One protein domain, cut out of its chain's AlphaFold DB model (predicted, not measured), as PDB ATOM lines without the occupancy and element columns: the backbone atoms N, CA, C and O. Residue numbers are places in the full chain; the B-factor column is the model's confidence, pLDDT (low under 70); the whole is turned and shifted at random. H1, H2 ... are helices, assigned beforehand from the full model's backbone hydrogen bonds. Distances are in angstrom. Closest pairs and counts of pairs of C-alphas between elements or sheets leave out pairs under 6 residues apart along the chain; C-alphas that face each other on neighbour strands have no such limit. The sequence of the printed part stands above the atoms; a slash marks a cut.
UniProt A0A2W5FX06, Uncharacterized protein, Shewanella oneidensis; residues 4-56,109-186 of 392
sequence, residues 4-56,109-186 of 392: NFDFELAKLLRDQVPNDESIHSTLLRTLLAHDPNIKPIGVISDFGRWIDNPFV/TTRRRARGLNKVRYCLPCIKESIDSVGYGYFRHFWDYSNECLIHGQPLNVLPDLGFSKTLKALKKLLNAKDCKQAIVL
ATOM      1  N   ASN A   4     143.456 197.685 265.667       61.97
ATOM      2  CA  ASN A   4     144.073 198.456 264.590       61.97
ATOM      3  C   ASN A   4     145.370 197.825 264.031       61.97
ATOM      4  O   ASN A   4     145.686 197.991 262.859       61.97
ATOM      5  N   PHE A   5     146.121 197.085 264.855       58.84
ATOM      6  CA  PHE A   5     147.345 196.390 264.433       58.84
ATOM      7  C   PHE A   5     147.018 195.151 263.593       58.84
ATOM      8  O   PHE A   5     147.640 194.923 262.557       58.84
ATOM      9  N   ASP A   6     146.002 194.389 264.006       69.81
ATOM     10  CA  ASP A   6     145.571 193.182 263.297       69.81
ATOM     11  C   ASP A   6     144.983 193.526 261.918       69.81
ATOM     12  O   ASP A   6     145.202 192.802 260.946       69.81
ATOM     13  N   PHE A   7     144.304 194.675 261.802       76.94
ATOM     14  CA  PHE A   7     143.792 195.182 260.527       76.94
ATOM     15  C   PHE A   7     144.909 195.561 259.539       76.94
ATOM     16  O   PHE A   7     144.883 195.118 258.387       76.94
ATOM     17  N   GLU A   8     145.904 196.340 259.975       81.69
ATOM     18  CA  GLU A   8     147.029 196.740 259.116       81.69
ATOM     19  C   GLU A   8     147.906 195.543 258.722       81.69
ATOM     20  O   GLU A   8     148.287 195.411 257.558       81.69
ATOM     21  N   LEU A   9     148.155 194.602 259.642       78.44
ATOM     22  CA  LEU A   9     148.869 193.361 259.328       78.44
ATOM     23  C   LEU A   9     148.121 192.530 258.277       78.44
ATOM     24  O   LEU A   9     148.719 192.072 257.303       78.44
ATOM     25  N   ALA A  10     146.806 192.359 258.436       84.12
ATOM     26  CA  ALA A  10     145.991 191.626 257.473       84.12
ATOM     27  C   ALA A  10     145.984 192.295 256.088       84.12
ATOM     28  O   ALA A  10     145.910 191.602 255.073       84.12
ATOM     29  N   LYS A  11     146.051 193.629 256.027       86.88
ATOM     30  CA  LYS A  11     146.175 194.376 254.771       86.88
ATOM     31  C   LYS A  11     147.530 194.124 254.107       86.88
ATOM     32  O   LYS A  11     147.552 193.675 252.966       86.88
ATOM     33  N   LEU A  12     148.630 194.277 254.847       85.44
ATOM     34  CA  LEU A  12     149.983 194.003 254.348       85.44
ATOM     35  C   LEU A  12     150.123 192.575 253.798       85.44
ATOM     36  O   LEU A  12     150.705 192.368 252.738       85.44
ATOM     37  N   LEU A  13     149.542 191.582 254.479       85.31
ATOM     38  CA  LEU A  13     149.563 190.187 254.023       85.31
ATOM     39  C   LEU A  13     148.726 189.944 252.754       85.31
ATOM     40  O   LEU A  13     149.036 189.038 251.979       85.31
ATOM     41  N   ARG A  14     147.666 190.728 252.518       86.38
ATOM     42  CA  ARG A  14     146.904 190.675 251.258       86.38
ATOM     43  C   ARG A  14     147.659 191.338 250.109       86.38
ATOM     44  O   ARG A  14     147.578 190.842 248.989       86.38
ATOM     45  N   ASP A  15     148.427 192.383 250.387       86.75
ATOM     46  CA  ASP A  15     149.227 193.080 249.375       86.75
ATOM     47  C   ASP A  15     150.402 192.223 248.868       86.75
ATOM     48  O   ASP A  15     150.909 192.442 247.771       86.75
ATOM     49  N   GLN A  16     150.808 191.198 249.625       83.69
ATOM     50  CA  GLN A  16     151.851 190.256 249.210       83.69
ATOM     51  C   GLN A  16     151.379 189.181 248.225       83.69
ATOM     52  O   GLN A  16     152.194 188.381 247.788       83.69
ATOM     53  N   VAL A  17     150.104 189.120 247.847       85.12
ATOM     54  CA  VAL A  17     149.594 188.065 246.957       85.12
ATOM     55  C   VAL A  17     150.181 188.195 245.532       85.12
ATOM     56  O   VAL A  17     150.116 189.283 244.964       85.12
ATOM     57  N   PRO A  18     150.685 187.116 244.882       86.06
ATOM     58  CA  PRO A  18     150.863 185.738 245.361       86.06
ATOM     59  C   PRO A  18     152.285 185.433 245.882       86.06
ATOM     60  O   PRO A  18     152.657 184.267 246.007       86.06
ATOM     61  N   ASN A  19     153.095 186.454 246.158       87.38
ATOM     62  CA  ASN A  19     154.471 186.339 246.654       87.38
ATOM     63  C   ASN A  19     154.578 185.727 248.060       87.38
ATOM     64  O   ASN A  19     155.687 185.522 248.538       87.38
ATOM     65  N   ASP A  20     153.461 185.420 248.719       89.88
ATOM     66  CA  ASP A  20     153.413 184.724 250.002       89.88
ATOM     67  C   ASP A  20     153.110 183.210 249.875       89.88
ATOM     68  O   ASP A  20     152.893 182.531 250.886       89.88
ATOM     69  N   GLU A  21     153.109 182.656 248.654       93.69
ATOM     70  CA  GLU A  21     152.932 181.224 248.369       93.69
ATOM     71  C   GLU A  21     154.092 180.352 248.898       93.69
ATOM     72  O   GLU A  21     155.228 180.457 248.451       93.69
ATOM     73  N   SER A  22     153.807 179.380 249.772       93.75
ATOM     74  CA  SER A  22     154.843 178.496 250.329       93.75
ATOM     75  C   SER A  22     155.579 177.678 249.258       93.75
ATOM     76  O   SER A  22     155.017 177.328 248.214       93.75
ATOM     77  N   ILE A  23     156.824 177.271 249.542       94.56
ATOM     78  CA  ILE A  23     157.597 176.395 248.645       94.56
ATOM     79  C   ILE A  23     156.838 175.100 248.317       94.56
ATOM     80  O   ILE A  23     156.800 174.679 247.161       94.56
ATOM     81  N   HIS A  24     156.173 174.476 249.297       95.38
ATOM     82  CA  HIS A  24     155.383 173.263 249.062       95.38
ATOM     83  C   HIS A  24     154.227 173.522 248.108       95.38
ATOM     84  O   HIS A  24     153.989 172.700 247.223       95.38
ATOM     85  N   SER A  25     153.537 174.654 248.265       95.75
ATOM     86  CA  SER A  25     152.461 175.054 247.363       95.75
ATOM     87  C   SER A  25     152.981 175.315 245.957       95.75
ATOM     88  O   SER A  25     152.467 174.718 245.012       95.75
ATOM     89  N   THR A  26     154.055 176.097 245.824       95.75
ATOM     90  CA  THR A  26     154.665 176.434 244.532       95.75
ATOM     91  C   THR A  26     155.062 175.173 243.769       95.75
ATOM     92  O   THR A  26     154.704 174.999 242.599       95.75
ATOM     93  N   LEU A  27     155.749 174.238 244.439       96.75
ATOM     94  CA  LEU A  27     156.139 172.960 243.848       96.75
ATOM     95  C   LEU A  27     154.917 172.117 243.479       96.75
ATOM     96  O   LEU A  27     154.829 171.606 242.363       96.75
ATOM     97  N   LEU A  28     153.957 171.975 244.395       97.00
ATOM     98  CA  LEU A  28     152.745 171.190 244.171       97.00
ATOM     99  C   LEU A  28     151.939 171.718 242.980       97.00
ATOM    100  O   LEU A  28     151.556 170.936 242.110       97.00
ATOM    101  N   ARG A  29     151.690 173.028 242.937       95.62
ATOM    102  CA  ARG A  29     150.907 173.697 241.900       95.62
ATOM    103  C   ARG A  29     151.598 173.612 240.547       95.62
ATOM    104  O   ARG A  29     150.949 173.232 239.580       95.62
ATOM    105  N   THR A  30     152.902 173.881 240.483       96.12
ATOM    106  CA  THR A  30     153.683 173.787 239.237       96.12
ATOM    107  C   THR A  30     153.630 172.374 238.655       96.12
ATOM    108  O   THR A  30     153.361 172.189 237.470       96.12
ATOM    109  N   LEU A  31     153.808 171.357 239.505       96.88
ATOM    110  CA  LEU A  31     153.734 169.954 239.103       96.88
ATOM    111  C   LEU A  31     152.326 169.565 238.625       96.88
ATOM    112  O   LEU A  31     152.188 168.934 237.580       96.88
ATOM    113  N   LEU A  32     151.282 169.952 239.364       96.31
ATOM    114  CA  LEU A  32     149.890 169.633 239.027       96.31
ATOM    115  C   LEU A  32     149.372 170.377 237.794       96.31
ATOM    116  O   LEU A  32     148.513 169.846 237.093       96.31
ATOM    117  N   ALA A  33     149.872 171.586 237.538       95.31
ATOM    118  CA  ALA A  33     149.562 172.344 236.333       95.31
ATOM    119  C   ALA A  33     150.170 171.686 235.084       95.31
ATOM    120  O   ALA A  33     149.552 171.707 234.024       95.31
ATOM    121  N   HIS A  34     151.354 171.078 235.216       95.94
ATOM    122  CA  HIS A  34     151.990 170.328 234.135       95.94
ATOM    123  C   HIS A  34     151.312 168.973 233.881       95.94
ATOM    124  O   HIS A  34     151.011 168.637 232.739       95.94
ATOM    125  N   ASP A  35     151.056 168.199 234.939       94.94
ATOM    126  CA  ASP A  35     150.348 166.919 234.865       94.94
ATOM    127  C   ASP A  35     149.410 166.754 236.078       94.94
ATOM    128  O   ASP A  35     149.866 166.477 237.195       94.94
ATOM    129  N   PRO A  36     148.079 166.838 235.888       93.12
ATOM    130  CA  PRO A  36     147.111 166.671 236.968       93.12
ATOM    131  C   PRO A  36     147.159 165.304 237.657       93.12
ATOM    132  O   PRO A  36     146.611 165.166 238.752       93.12
ATOM    133  N   ASN A  37     147.774 164.281 237.058       93.31
ATOM    134  CA  ASN A  37     147.894 162.928 237.610       93.31
ATOM    135  C   ASN A  37     149.252 162.648 238.263       93.31
ATOM    136  O   ASN A  37     149.443 161.569 238.837       93.31
ATOM    137  N   ILE A  38     150.156 163.627 238.252       93.50
ATOM    138  CA  ILE A  38     151.485 163.510 238.837       93.50
ATOM    139  C   ILE A  38     151.432 163.124 240.317       93.50
ATOM    140  O   ILE A  38     150.528 163.494 241.079       93.50
ATOM    141  N   LYS A  39     152.454 162.384 240.748       92.25
ATOM    142  CA  LYS A  39     152.700 162.078 242.158       92.25
ATOM    143  C   LYS A  39     153.830 162.990 242.650       92.25
ATOM    144  O   LYS A  39     154.987 162.678 242.373       92.25
ATOM    145  N   PRO A  40     153.543 164.074 243.395       93.38
ATOM    146  CA  PRO A  40     154.555 165.014 243.885       93.38
ATOM    147  C   PRO A  40     155.323 164.411 245.072       93.38
ATOM    148  O   PRO A  40     155.147 164.784 246.231       93.38
ATOM    149  N   ILE A  41     156.145 163.401 244.783       92.06
ATOM    150  CA  ILE A  41     156.775 162.549 245.793       92.06
ATOM    151  C   ILE A  41     157.767 163.294 246.692       92.06
ATOM    152  O   ILE A  41     158.002 162.855 247.811       92.06
ATOM    153  N   GLY A  42     158.345 164.393 246.210       93.69
ATOM    154  CA  GLY A  42     159.267 165.219 246.983       93.69
ATOM    155  C   GLY A  42     158.604 166.378 247.721       93.69
ATOM    156  O   GLY A  42     159.306 167.142 248.366       93.69
ATOM    157  N   VAL A  43     157.270 166.492 247.674       95.25
ATOM    158  CA  VAL A  43     156.509 167.529 248.395       95.25
ATOM    159  C   VAL A  43     155.703 166.935 249.555       95.25
ATOM    160  O   VAL A  43     155.681 167.506 250.644       95.25
ATOM    161  N   ILE A  44     155.066 165.777 249.339       94.31
ATOM    162  CA  ILE A  44     154.188 165.119 250.320       94.31
ATOM    163  C   ILE A  44     154.834 163.823 250.819       94.31
ATOM    164  O   ILE A  44     155.217 162.962 250.023       94.31
ATOM    165  N   SER A  45     154.892 163.655 252.138       92.81
ATOM    166  CA  SER A  45     155.410 162.454 252.796       92.81
ATOM    167  C   SER A  45     154.427 161.278 252.745       92.81
ATOM    168  O   SER A  45     153.250 161.420 252.399       92.81
ATOM    169  N   ASP A  46     154.889 160.094 253.148       90.12
ATOM    170  CA  ASP A  46     154.047 158.893 253.203       90.12
ATOM    171  C   ASP A  46     152.877 159.032 254.186       90.12
ATOM    172  O   ASP A  46     151.810 158.475 253.931       90.12
ATOM    173  N   PHE A  47     153.041 159.847 255.234       90.19
ATOM    174  CA  PHE A  47     152.008 160.153 256.228       90.19
ATOM    175  C   PHE A  47     151.020 161.235 255.775       90.19
ATOM    176  O   PHE A  47     150.002 161.435 256.431       90.19
ATOM    177  N   GLY A  48     151.261 161.895 254.635       92.06
ATOM    178  CA  GLY A  48     150.407 162.994 254.176       92.06
ATOM    179  C   GLY A  48     150.790 164.368 254.727       92.06
ATOM    180  O   GLY A  48     149.952 165.259 254.801       92.06
ATOM    181  N   ARG A  49     152.050 164.538 255.125       93.50
ATOM    182  CA  ARG A  49     152.599 165.794 255.651       93.50
ATOM    183  C   ARG A  49     153.481 166.484 254.614       93.50
ATOM    184  O   ARG A  49     153.950 165.828 253.681       93.50
ATOM    185  N   TRP A  50     153.741 167.773 254.793       94.19
ATOM    186  CA  TRP A  50     154.781 168.475 254.046       94.19
ATOM    187  C   TRP A  50     156.158 167.899 254.382       94.19
ATOM    188  O   TRP A  50     156.437 167.586 255.537       94.19
ATOM    189  N   ILE A  51     156.998 167.705 253.361       92.25
ATOM    190  CA  ILE A  51     158.391 167.262 253.520       92.25
ATOM    191  C   ILE A  51     159.256 168.456 253.923       92.25
ATOM    192  O   ILE A  51     159.252 169.450 253.213       92.25
ATOM    193  N   ASP A  52     160.050 168.355 254.987       87.31
ATOM    194  CA  ASP A  52     160.781 169.514 255.537       87.31
ATOM    195  C   ASP A  52     161.789 170.113 254.539       87.31
ATOM    196  O   ASP A  52     161.915 171.326 254.422       87.31
ATOM    197  N   ASN A  53     162.471 169.249 253.781       89.19
ATOM    198  CA  ASN A  53     163.372 169.625 252.690       89.19
ATOM    199  C   ASN A  53     162.772 169.140 251.367       89.19
ATOM    200  O   ASN A  53     163.120 168.037 250.913       89.19
ATOM    201  N   PRO A  54     161.805 169.882 250.798       93.50
ATOM    202  CA  PRO A  54     161.109 169.428 249.614       93.50
ATOM    203  C   PRO A  54     162.061 169.387 248.420       93.50
ATOM    204  O   PRO A  54     163.059 170.110 248.366       93.50
ATOM    205  N   PHE A  55     161.748 168.519 247.461       94.94
ATOM    206  CA  PHE A  55     162.525 168.392 246.235       94.94
ATOM    207  C   PHE A  55     161.657 168.094 245.010       94.94
ATOM    208  O   PHE A  55     160.568 167.519 245.102       94.94
ATOM    209  N   VAL A  56     162.174 168.443 243.839       95.56
ATOM    210  CA  VAL A  56     161.605 168.133 242.534       95.56
ATOM    211  C   VAL A  56     162.160 166.796 242.064       95.56
ATOM    212  O   VAL A  56     163.361 166.543 242.098       95.56
ATOM    213  N   THR A 109     165.077 160.468 242.184       87.88
ATOM    214  CA  THR A 109     163.937 159.728 241.620       87.88
ATOM    215  C   THR A 109     163.039 159.083 242.680       87.88
ATOM    216  O   THR A 109     161.969 158.570 242.368       87.88
ATOM    217  N   THR A 110     163.444 159.092 243.954       82.94
ATOM    218  CA  THR A 110     162.720 158.407 245.040       82.94
ATOM    219  C   THR A 110     162.617 159.273 246.292       82.94
ATOM    220  O   THR A 110     163.417 160.184 246.491       82.94
ATOM    221  N   ARG A 111     161.660 158.954 247.175       75.50
ATOM    222  CA  ARG A 111     161.449 159.643 248.468       75.50
ATOM    223  C   ARG A 111     162.461 159.280 249.549       75.50
ATOM    224  O   ARG A 111     162.342 159.756 250.676       75.50
ATOM    225  N   ARG A 112     163.402 158.375 249.266       64.38
ATOM    226  CA  ARG A 112     164.287 157.809 250.287       64.38
ATOM    227  C   ARG A 112     165.010 158.965 250.996       64.38
ATOM    228  O   ARG A 112     165.742 159.696 250.342       64.38
ATOM    229  N   ARG A 113     164.814 159.085 252.322       61.19
ATOM    230  CA  ARG A 113     165.348 160.128 253.240       61.19
ATOM    231  C   ARG A 113     164.503 161.402 253.430       61.19
ATOM    232  O   ARG A 113     164.897 162.237 254.237       61.19
ATOM    233  N   ALA A 114     163.348 161.548 252.782       66.31
ATOM    234  CA  ALA A 114     162.454 162.679 253.029       66.31
ATOM    235  C   ALA A 114     161.618 162.461 254.304       66.31
ATOM    236  O   ALA A 114     160.759 161.580 254.347       66.31
ATOM    237  N   ARG A 115     161.871 163.255 255.351       74.75
ATOM    238  CA  ARG A 115     161.002 163.322 256.535       74.75
ATOM    239  C   ARG A 115     159.923 164.372 256.293       74.75
ATOM    240  O   ARG A 115     160.214 165.419 255.725       74.75
ATOM    241  N   GLY A 116     158.689 164.067 256.688       74.00
ATOM    242  CA  GLY A 116     157.626 165.065 256.722       74.00
ATOM    243  C   GLY A 116     157.148 165.263 258.141       74.00
ATOM    244  O   GLY A 116     156.461 164.388 258.672       74.00
ATOM    245  N   LEU A 117     157.536 166.379 258.753       76.94
ATOM    246  CA  LEU A 117     157.132 166.725 260.110       76.94
ATOM    247  C   LEU A 117     155.944 167.689 260.104       76.94
ATOM    248  O   LEU A 117     155.054 167.554 260.949       76.94
ATOM    249  N   ASN A 118     155.882 168.573 259.107       86.38
ATOM    250  CA  ASN A 118     154.938 169.685 259.063       86.38
ATOM    251  C   ASN A 118     153.557 169.257 258.551       86.38
ATOM    252  O   ASN A 118     153.405 168.732 257.446       86.38
ATOM    253  N   LYS A 119     152.520 169.477 259.363       91.00
ATOM    254  CA  LYS A 119     151.134 169.206 258.963       91.00
ATOM    255  C   LYS A 119     150.672 170.227 257.923       91.00
ATOM    256  O   LYS A 119     151.058 171.388 257.980       91.00
ATOM    257  N   VAL A 120     149.785 169.809 257.024       94.19
ATOM    258  CA  VAL A 120     149.159 170.726 256.067       94.19
ATOM    259  C   VAL A 120     148.129 171.583 256.798       94.19
ATOM    260  O   VAL A 120     147.074 171.074 257.182       94.19
ATOM    261  N   ARG A 121     148.434 172.870 256.968       95.19
ATOM    262  CA  ARG A 121     147.534 173.892 257.518       95.19
ATOM    263  C   ARG A 121     146.947 174.756 256.410       95.19
ATOM    264  O   ARG A 121     147.615 174.982 255.403       95.19
ATOM    265  N   TYR A 122     145.714 175.227 256.577       95.75
ATOM    266  CA  TYR A 122     145.074 176.103 255.599       95.75
ATOM    267  C   TYR A 122     143.945 176.961 256.162       95.75
ATOM    268  O   TYR A 122     143.275 176.602 257.129       95.75
ATOM    269  N   CYS A 123     143.682 178.071 255.473       95.50
ATOM    270  CA  CYS A 123     142.484 178.881 255.644       95.50
ATOM    271  C   CYS A 123     141.666 178.851 254.347       95.50
ATOM    272  O   CYS A 123     142.131 179.315 253.306       95.50
ATOM    273  N   LEU A 124     140.453 178.290 254.383       95.81
ATOM    274  CA  LEU A 124     139.628 178.162 253.177       95.81
ATOM    275  C   LEU A 124     139.191 179.527 252.606       95.81
ATOM    276  O   LEU A 124     139.247 179.677 251.386       95.81
ATOM    277  N   PRO A 125     138.807 180.529 253.424       95.81
ATOM    278  CA  PRO A 125     138.586 181.889 252.933       95.81
ATOM    279  C   PRO A 125     139.793 182.488 252.203       95.81
ATOM    280  O   PRO A 125     139.619 182.953 251.085       95.81
ATOM    281  N   CYS A 126     141.018 182.372 252.733       95.69
ATOM    282  CA  CYS A 126     142.219 182.839 252.019       95.69
ATOM    283  C   CYS A 126     142.422 182.167 250.661       95.69
ATOM    284  O   CYS A 126     142.921 182.804 249.741       95.69
ATOM    285  N   ILE A 127     142.097 180.876 250.549       96.62
ATOM    286  CA  ILE A 127     142.203 180.145 249.282       96.62
ATOM    287  C   ILE A 127     141.165 180.651 248.272       96.62
ATOM    288  O   ILE A 127     141.447 180.726 247.082       96.62
ATOM    289  N   LYS A 128     139.953 180.989 248.726       96.69
ATOM    290  CA  LYS A 128     138.939 181.609 247.859       96.69
ATOM    291  C   LYS A 128     139.407 182.983 247.388       96.69
ATOM    292  O   LYS A 128     139.420 183.227 246.192       96.69
ATOM    293  N   GLU A 129     139.896 183.806 248.313       95.25
ATOM    294  CA  GLU A 129     140.452 185.125 247.993       95.25
ATOM    295  C   GLU A 129     141.621 185.039 247.004       95.25
ATOM    296  O   GLU A 129     141.722 185.877 246.109       95.25
ATOM    297  N   SER A 130     142.501 184.034 247.110       95.12
ATOM    298  CA  SER A 130     143.572 183.855 246.124       95.12
ATOM    299  C   SER A 130     143.059 183.425 244.754       95.12
ATOM    300  O   SER A 130     143.542 183.927 243.743       95.12
ATOM    301  N   ILE A 131     142.039 182.567 244.688       95.69
ATOM    302  CA  ILE A 131     141.390 182.246 243.410       95.69
ATOM    303  C   ILE A 131     140.780 183.503 242.785       95.69
ATOM    304  O   ILE A 131     140.979 183.733 241.596       95.69
ATOM    305  N   ASP A 132     140.094 184.324 243.577       95.81
ATOM    306  CA  ASP A 132     139.430 185.533 243.085       95.81
ATOM    307  C   ASP A 132     140.436 186.603 242.621       95.81
ATOM    308  O   ASP A 132     140.176 187.314 241.652       95.81
ATOM    309  N   SER A 133     141.594 186.708 243.283       93.44
ATOM    310  CA  SER A 133     142.605 187.741 243.000       93.44
ATOM    311  C   SER A 133     143.641 187.346 241.945       93.44
ATOM    312  O   SER A 133     143.982 188.173 241.101       93.44
ATOM    313  N   VAL A 134     144.152 186.110 241.965       94.25
ATOM    314  CA  VAL A 134     145.231 185.650 241.060       94.25
ATOM    315  C   VAL A 134     144.835 184.476 240.165       94.25
ATOM    316  O   VAL A 134     145.630 184.028 239.340       94.25
ATOM    317  N   GLY A 135     143.606 183.969 240.291       94.94
ATOM    318  CA  GLY A 135     143.060 182.916 239.431       94.94
ATOM    319  C   GLY A 135     143.369 181.485 239.877       94.94
ATOM    320  O   GLY A 135     142.979 180.538 239.192       94.94
ATOM    321  N   TYR A 136     144.055 181.285 241.006       95.25
ATOM    322  CA  TYR A 136     144.344 179.953 241.539       95.25
ATOM    323  C   TYR A 136     144.466 179.931 243.065       95.25
ATOM    324  O   TYR A 136     144.907 180.888 243.694       95.25
ATOM    325  N   GLY A 137     144.109 178.790 243.658       95.94
ATOM    326  CA  GLY A 137     144.301 178.540 245.080       95.94
ATOM    327  C   GLY A 137     145.738 178.116 245.369       95.94
ATOM    328  O   GLY A 137     146.344 177.393 244.579       95.94
ATOM    329  N   TYR A 138     146.270 178.527 246.516       96.50
ATOM    330  CA  TYR A 138     147.605 178.154 246.983       96.50
ATOM    331  C   TYR A 138     147.679 178.175 248.513       96.50
ATOM    332  O   TYR A 138     146.772 178.680 249.182       96.50
ATOM    333  N   PHE A 139     148.744 177.594 249.072       95.75
ATOM    334  CA  PHE A 139     149.003 177.610 250.511       95.75
ATOM    335  C   PHE A 139     150.005 178.702 250.868       95.75
ATOM    336  O   PHE A 139     151.056 178.801 250.239       95.75
ATOM    337  N   ARG A 140     149.676 179.508 251.879       93.44
ATOM    338  CA  ARG A 140     150.503 180.636 252.321       93.44
ATOM    339  C   ARG A 140     151.606 180.164 253.262       93.44
ATOM    340  O   ARG A 140     151.382 179.268 254.076       93.44
ATOM    341  N   HIS A 141     152.783 180.768 253.166       90.00
ATOM    342  CA  HIS A 141     153.974 180.354 253.912       90.00
ATOM    343  C   HIS A 141     153.812 180.473 255.437       90.00
ATOM    344  O   HIS A 141     154.252 179.602 256.186       90.00
ATOM    345  N   PHE A 142     153.111 181.507 255.912       86.25
ATOM    346  CA  PHE A 142     152.976 181.785 257.344       86.25
ATOM    347  C   PHE A 142     152.068 180.782 258.070       86.25
ATOM    348  O   PHE A 142     152.082 180.705 259.300       86.25
ATOM    349  N   TRP A 143     151.305 179.962 257.338       90.94
ATOM    350  CA  TRP A 143     150.517 178.879 257.930       90.94
ATOM    351  C   TRP A 143     151.389 177.793 258.563       90.94
ATOM    352  O   TRP A 143     150.934 177.115 259.481       90.94
ATOM    353  N   ASP A 144     152.650 177.657 258.154       83.38
ATOM    354  CA  ASP A 144     153.569 176.691 258.762       83.38
ATOM    355  C   ASP A 144     153.924 177.055 260.219       83.38
ATOM    356  O   ASP A 144     154.245 176.171 261.018       83.38
ATOM    357  N   TYR A 145     153.768 178.326 260.611       80.88
ATOM    358  CA  TYR A 145     154.189 178.846 261.922       80.88
ATOM    359  C   TYR A 145     153.053 179.403 262.783       80.88
ATOM    360  O   TYR A 145     153.271 179.684 263.957       80.88
ATOM    361  N   SER A 146     151.845 179.525 262.234       83.12
ATOM    362  CA  SER A 146     150.670 179.994 262.969       83.12
ATOM    363  C   SER A 146     149.642 178.878 263.167       83.12
ATOM    364  O   SER A 146     149.536 177.963 262.347       83.12
ATOM    365  N   ASN A 147     148.861 178.966 264.246       86.56
ATOM    366  CA  ASN A 147     147.623 178.195 264.415       86.56
ATOM    367  C   ASN A 147     146.386 178.983 263.960       86.56
ATOM    368  O   ASN A 147     145.314 178.402 263.821       86.56
ATOM    369  N   GLU A 148     146.538 180.277 263.687       88.62
ATOM    370  CA  GLU A 148     145.471 181.191 263.285       88.62
ATOM    371  C   GLU A 148     145.783 181.843 261.939       88.62
ATOM    372  O   GLU A 148     146.935 182.086 261.565       88.62
ATOM    373  N   CYS A 149     144.737 182.122 261.175       90.44
ATOM    374  CA  CYS A 149     144.843 182.881 259.950       90.44
ATOM    375  C   CYS A 149     145.055 184.357 260.287       90.44
ATOM    376  O   CYS A 149     144.117 185.032 260.698       90.44
ATOM    377  N   LEU A 150     146.252 184.872 260.014       88.75
ATOM    378  CA  LEU A 150     146.606 186.278 260.239       88.75
ATOM    379  C   LEU A 150     145.798 187.277 259.381       88.75
ATOM    380  O   LEU A 150     145.851 188.473 259.624       88.75
ATOM    381  N   ILE A 151     145.049 186.801 258.377       90.19
ATOM    382  CA  ILE A 151     144.213 187.629 257.489       90.19
ATOM    383  C   ILE A 151     142.750 187.686 257.963       90.19
ATOM    384  O   ILE A 151     142.082 188.709 257.801       90.19
ATOM    385  N   HIS A 152     142.240 186.584 258.523       90.50
ATOM    386  CA  HIS A 152     140.828 186.431 258.909       90.50
ATOM    387  C   HIS A 152     140.605 186.312 260.419       90.50
ATOM    388  O   HIS A 152     139.456 186.211 260.832       90.50
ATOM    389  N   GLY A 153     141.666 186.256 261.226       86.12
ATOM    390  CA  GLY A 153     141.579 186.130 262.684       86.12
ATOM    391  C   GLY A 153     140.895 184.845 263.168       86.12
ATOM    392  O   GLY A 153     140.337 184.819 264.258       86.12
ATOM    393  N   GLN A 154     140.878 183.788 262.349       87.69
ATOM    394  CA  GLN A 154     140.211 182.517 262.663       87.69
ATOM    395  C   GLN A 154     141.222 181.369 262.746       87.69
ATOM    396  O   GLN A 154     142.218 181.403 262.016       87.69
ATOM    397  N   PRO A 155     140.972 180.319 263.544       92.00
ATOM    398  CA  PRO A 155     141.876 179.180 263.600       92.00
ATOM    399  C   PRO A 155     142.038 178.487 262.244       92.00
ATOM    400  O   PRO A 155     141.103 178.392 261.444       92.00
ATOM    401  N   LEU A 156     143.248 178.005 261.967       93.62
ATOM    402  CA  LEU A 156     143.555 177.277 260.742       93.62
ATOM    403  C   LEU A 156     143.009 175.851 260.805       93.62
ATOM    404  O   LEU A 156     143.039 175.179 261.836       93.62
ATOM    405  N   ASN A 157     142.591 175.355 259.647       95.06
ATOM    406  CA  ASN A 157     142.270 173.950 259.459       95.06
ATOM    407  C   ASN A 157     143.547 173.146 259.218       95.06
ATOM    408  O   ASN A 157     144.473 173.613 258.555       95.06
ATOM    409  N   VAL A 158     143.572 171.906 259.694       94.50
ATOM    410  CA  VAL A 158     144.678 170.964 259.524       94.50
ATOM    411  C   VAL A 158     144.192 169.674 258.894       94.50
ATOM    412  O   VAL A 158     143.232 169.064 259.364       94.50
ATOM    413  N   LEU A 159     144.898 169.201 257.866       93.44
ATOM    414  CA  LEU A 159     144.699 167.835 257.392       93.44
ATOM    415  C   LEU A 159     145.307 166.840 258.397       93.44
ATOM    416  O   LEU A 159     146.477 166.990 258.763       93.44
ATOM    417  N   PRO A 160     144.555 165.814 258.838       90.56
ATOM    418  CA  PRO A 160     145.117 164.744 259.652       90.56
ATOM    419  C   PRO A 160     146.072 163.873 258.824       90.56
ATOM    420  O   PRO A 160     146.186 164.019 257.605       90.56
ATOM    421  N   ASP A 161     146.730 162.919 259.480       90.81
ATOM    422  CA  ASP A 161     147.627 161.968 258.818       90.81
ATOM    423  C   ASP A 161     146.815 160.964 257.977       90.81
ATOM    424  O   ASP A 161     146.465 159.865 258.407       90.81
ATOM    425  N   LEU A 162     146.462 161.367 256.754       89.88
ATOM    426  CA  LEU A 162     145.633 160.586 255.831       89.88
ATOM    427  C   LEU A 162     146.454 159.628 254.953       89.88
ATOM    428  O   LEU A 162     145.890 158.822 254.204       89.88
ATOM    429  N   GLY A 163     147.780 159.735 255.002       91.50
ATOM    430  CA  GLY A 163     148.688 159.085 254.068       91.50
ATOM    431  C   GLY A 163     148.734 159.775 252.698       91.50
ATOM    432  O   GLY A 163     147.847 160.555 252.334       91.50
ATOM    433  N   PHE A 164     149.771 159.482 251.909       93.12
ATOM    434  CA  PHE A 164     150.078 160.203 250.662       93.12
ATOM    435  C   PHE A 164     148.883 160.350 249.698       93.12
ATOM    436  O   PHE A 164     148.517 161.458 249.310       93.12
ATOM    437  N   SER A 165     148.247 159.241 249.306       94.12
ATOM    438  CA  SER A 165     147.228 159.247 248.244       94.12
ATOM    439  C   SER A 165     145.954 160.000 248.631       94.12
ATOM    440  O   SER A 165     145.359 160.682 247.795       94.12
ATOM    441  N   LYS A 166     145.511 159.875 249.887       95.25
ATOM    442  CA  LYS A 166     144.321 160.582 250.383       95.25
ATOM    443  C   LYS A 166     144.618 162.069 250.573       95.25
ATOM    444  O   LYS A 166     143.802 162.894 250.173       95.25
ATOM    445  N   THR A 167     145.810 162.397 251.066       95.31
ATOM    446  CA  THR A 167     146.287 163.780 251.198       95.31
ATOM    447  C   THR A 167     146.354 164.473 249.846       95.31
ATOM    448  O   THR A 167     145.779 165.540 249.691       95.31
ATOM    449  N   LEU A 168     146.945 163.848 248.824       96.12
ATOM    450  CA  LEU A 168     146.998 164.429 247.479       96.12
ATOM    451  C   LEU A 168     145.595 164.719 246.916       96.12
ATOM    452  O   LEU A 168     145.377 165.758 246.297       96.12
ATOM    453  N   LYS A 169     144.620 163.830 247.156       95.62
ATOM    454  CA  LYS A 169     143.217 164.077 246.779       95.62
ATOM    455  C   LYS A 169     142.611 165.254 247.550       95.62
ATOM    456  O   LYS A 169     141.862 166.024 246.957       95.62
ATOM    457  N   ALA A 170     142.908 165.384 248.843       96.00
ATOM    458  CA  ALA A 170     142.451 166.504 249.663       96.00
ATOM    459  C   ALA A 170     143.071 167.828 249.195       96.00
ATOM    460  O   ALA A 170     142.337 168.775 248.940       96.00
ATOM    461  N   LEU A 171     144.384 167.868 248.968       96.38
ATOM    462  CA  LEU A 171     145.094 169.046 248.468       96.38
ATOM    463  C   LEU A 171     144.534 169.530 247.126       96.38
ATOM    464  O   LEU A 171     144.244 170.709 246.981       96.38
ATOM    465  N   LYS A 172     144.281 168.621 246.171       95.81
ATOM    466  CA  LYS A 172     143.635 168.976 244.893       95.81
ATOM    467  C   LYS A 172     142.261 169.619 245.087       95.81
ATOM    468  O   LYS A 172     141.902 170.519 244.338       95.81
ATOM    469  N   LYS A 173     141.474 169.161 246.066       95.81
ATOM    470  CA  LYS A 173     140.186 169.788 246.397       95.81
ATOM    471  C   LYS A 173     140.391 171.177 246.993       95.81
ATOM    472  O   LYS A 173     139.753 172.117 246.527       95.81
ATOM    473  N   LEU A 174     141.313 171.300 247.947       96.75
ATOM    474  CA  LEU A 174     141.625 172.564 248.605       96.75
ATOM    475  C   LEU A 174     142.083 173.622 247.603       96.75
ATOM    476  O   LEU A 174     141.509 174.694 247.607       96.75
ATOM    477  N   LEU A 175     142.987 173.303 246.672       95.69
ATOM    478  CA  LEU A 175     143.431 174.231 245.614       95.69
ATOM    479  C   LEU A 175     142.284 174.752 244.718       95.69
ATOM    480  O   LEU A 175     142.447 175.758 244.041       95.69
ATOM    481  N   ASN A 176     141.123 174.088 244.728       94.50
ATOM    482  CA  ASN A 176     139.897 174.499 244.037       94.50
ATOM    483  C   ASN A 176     138.834 175.067 245.004       94.50
ATOM    484  O   ASN A 176     137.638 174.968 244.728       94.50
ATOM    485  N   ALA A 177     139.248 175.558 246.177       93.44
ATOM    486  CA  ALA A 177     138.388 176.041 247.262       93.44
ATOM    487  C   ALA A 177     137.290 175.055 247.718       93.44
ATOM    488  O   ALA A 177     136.246 175.455 248.243       93.44
ATOM    489  N   LYS A 178     137.524 173.746 247.558       93.50
ATOM    490  CA  LYS A 178     136.634 172.695 248.067       93.50
ATOM    491  C   LYS A 178     137.189 172.156 249.374       93.50
ATOM    492  O   LYS A 178     138.256 171.543 249.391       93.50
ATOM    493  N   ASP A 179     136.434 172.354 250.447       87.62
ATOM    494  CA  ASP A 179     136.863 171.969 251.787       87.62
ATOM    495  C   ASP A 179     137.009 170.448 251.963       87.62
ATOM    496  O   ASP A 179     136.424 169.636 251.229       87.62
ATOM    497  N   CYS A 180     137.779 170.055 252.973       85.44
ATOM    498  CA  CYS A 180     137.983 168.668 253.345       85.44
ATOM    499  C   CYS A 180     137.223 168.332 254.630       85.44
ATOM    500  O   CYS A 180     137.598 168.755 255.714       85.44
ATOM    501  N   LYS A 181     136.209 167.464 254.525       80.50
ATOM    502  CA  LYS A 181     135.393 167.002 255.671       80.50
ATOM    503  C   LYS A 181     136.193 166.346 256.807       80.50
ATOM    504  O   LYS A 181     135.649 166.121 257.876       80.50
ATOM    505  N   GLN A 182     137.430 165.940 256.532       79.38
ATOM    506  CA  GLN A 182     138.313 165.250 257.475       79.38
ATOM    507  C   GLN A 182     139.266 166.216 258.187       79.38
ATOM    508  O   GLN A 182     140.064 165.760 258.998       79.38
ATOM    509  N   ALA A 183     139.241 167.508 257.848       81.00
ATOM    510  CA  ALA A 183     140.105 168.488 258.478       81.00
ATOM    511  C   ALA A 183     139.711 168.722 259.939       81.00
ATOM    512  O   ALA A 183     138.540 168.646 260.310       81.00
ATOM    513  N   ILE A 184     140.722 168.993 260.754       87.69
ATOM    514  CA  ILE A 184     140.591 169.312 262.170       87.69
ATOM    515  C   ILE A 184     140.857 170.808 262.309       87.69
ATOM    516  O   ILE A 184     141.872 171.292 261.810       87.69
ATOM    517  N   VAL A 185     139.957 171.531 262.967       84.69
ATOM    518  CA  VAL A 185     140.172 172.941 263.316       84.69
ATOM    519  C   VAL A 185     141.202 172.983 264.443       84.69
ATOM    520  O   VAL A 185     141.064 172.243 265.417       84.69
ATOM    521  N   LEU A 186     142.261 173.778 264.300       81.50
ATOM    522  CA  LEU A 186     143.199 173.996 265.399       81.50
ATOM    523  C   LEU A 186     142.530 174.815 266.497       81.50
ATOM    524  O   LEU A 186     141.743 175.711 266.210       81.50
TER     525      LEU A 186
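This is residues 4 to 56 and 109 to 186 of the 392 residues of an uncharacterized protein of Shewanella oneidensis (UniProt A0A2W5FX06). This elongated domain has little regular structure: long loops run among four scattered helices, H2 to H5, while H1 lies at one end. Short antiparallel pairings tie residues 157 to 158 to both 121 to 122 and 184 to 185. The 131 printed residues include five named helices, H1 to H5 in chain order, and no named strand; the class is all helix, with 50 residues in named elements. The whole is compact, radius of gyration of the C-alphas 14.3 A, spanning 48 by 29 by 26 A.

H1, residues 4 to 15, measures 16.9 A from C-alpha 4 at (144.073, 198.456, 264.590); H2, residues 23 to 34, 16.7 A. H3 is residues 124 to 134, 15.3 A, and H4 residues 141 to 144, 6.1 A. H5, residues 164 to 174, 15.1 A, ends at C-alpha 174 (141.625, 172.564, 248.605).

H1 is apart from H2, H3, H4 and H5. H2 and H5 are near each other. H3 and H5 are close but not clearly touching, closest C-alphas Leu 124 and Leu 174, 7.5 A. In H1, H2, H3 and H5 every O i to N i+4 pair is within hydrogen-bond range.

Residues 57 to 108 are not printed; C-alphas 56 and 109 are 8.8 A apart. The H4 to H5 link is long. pLDDT is under 70 at residues 4 to 6 and 112 to 114.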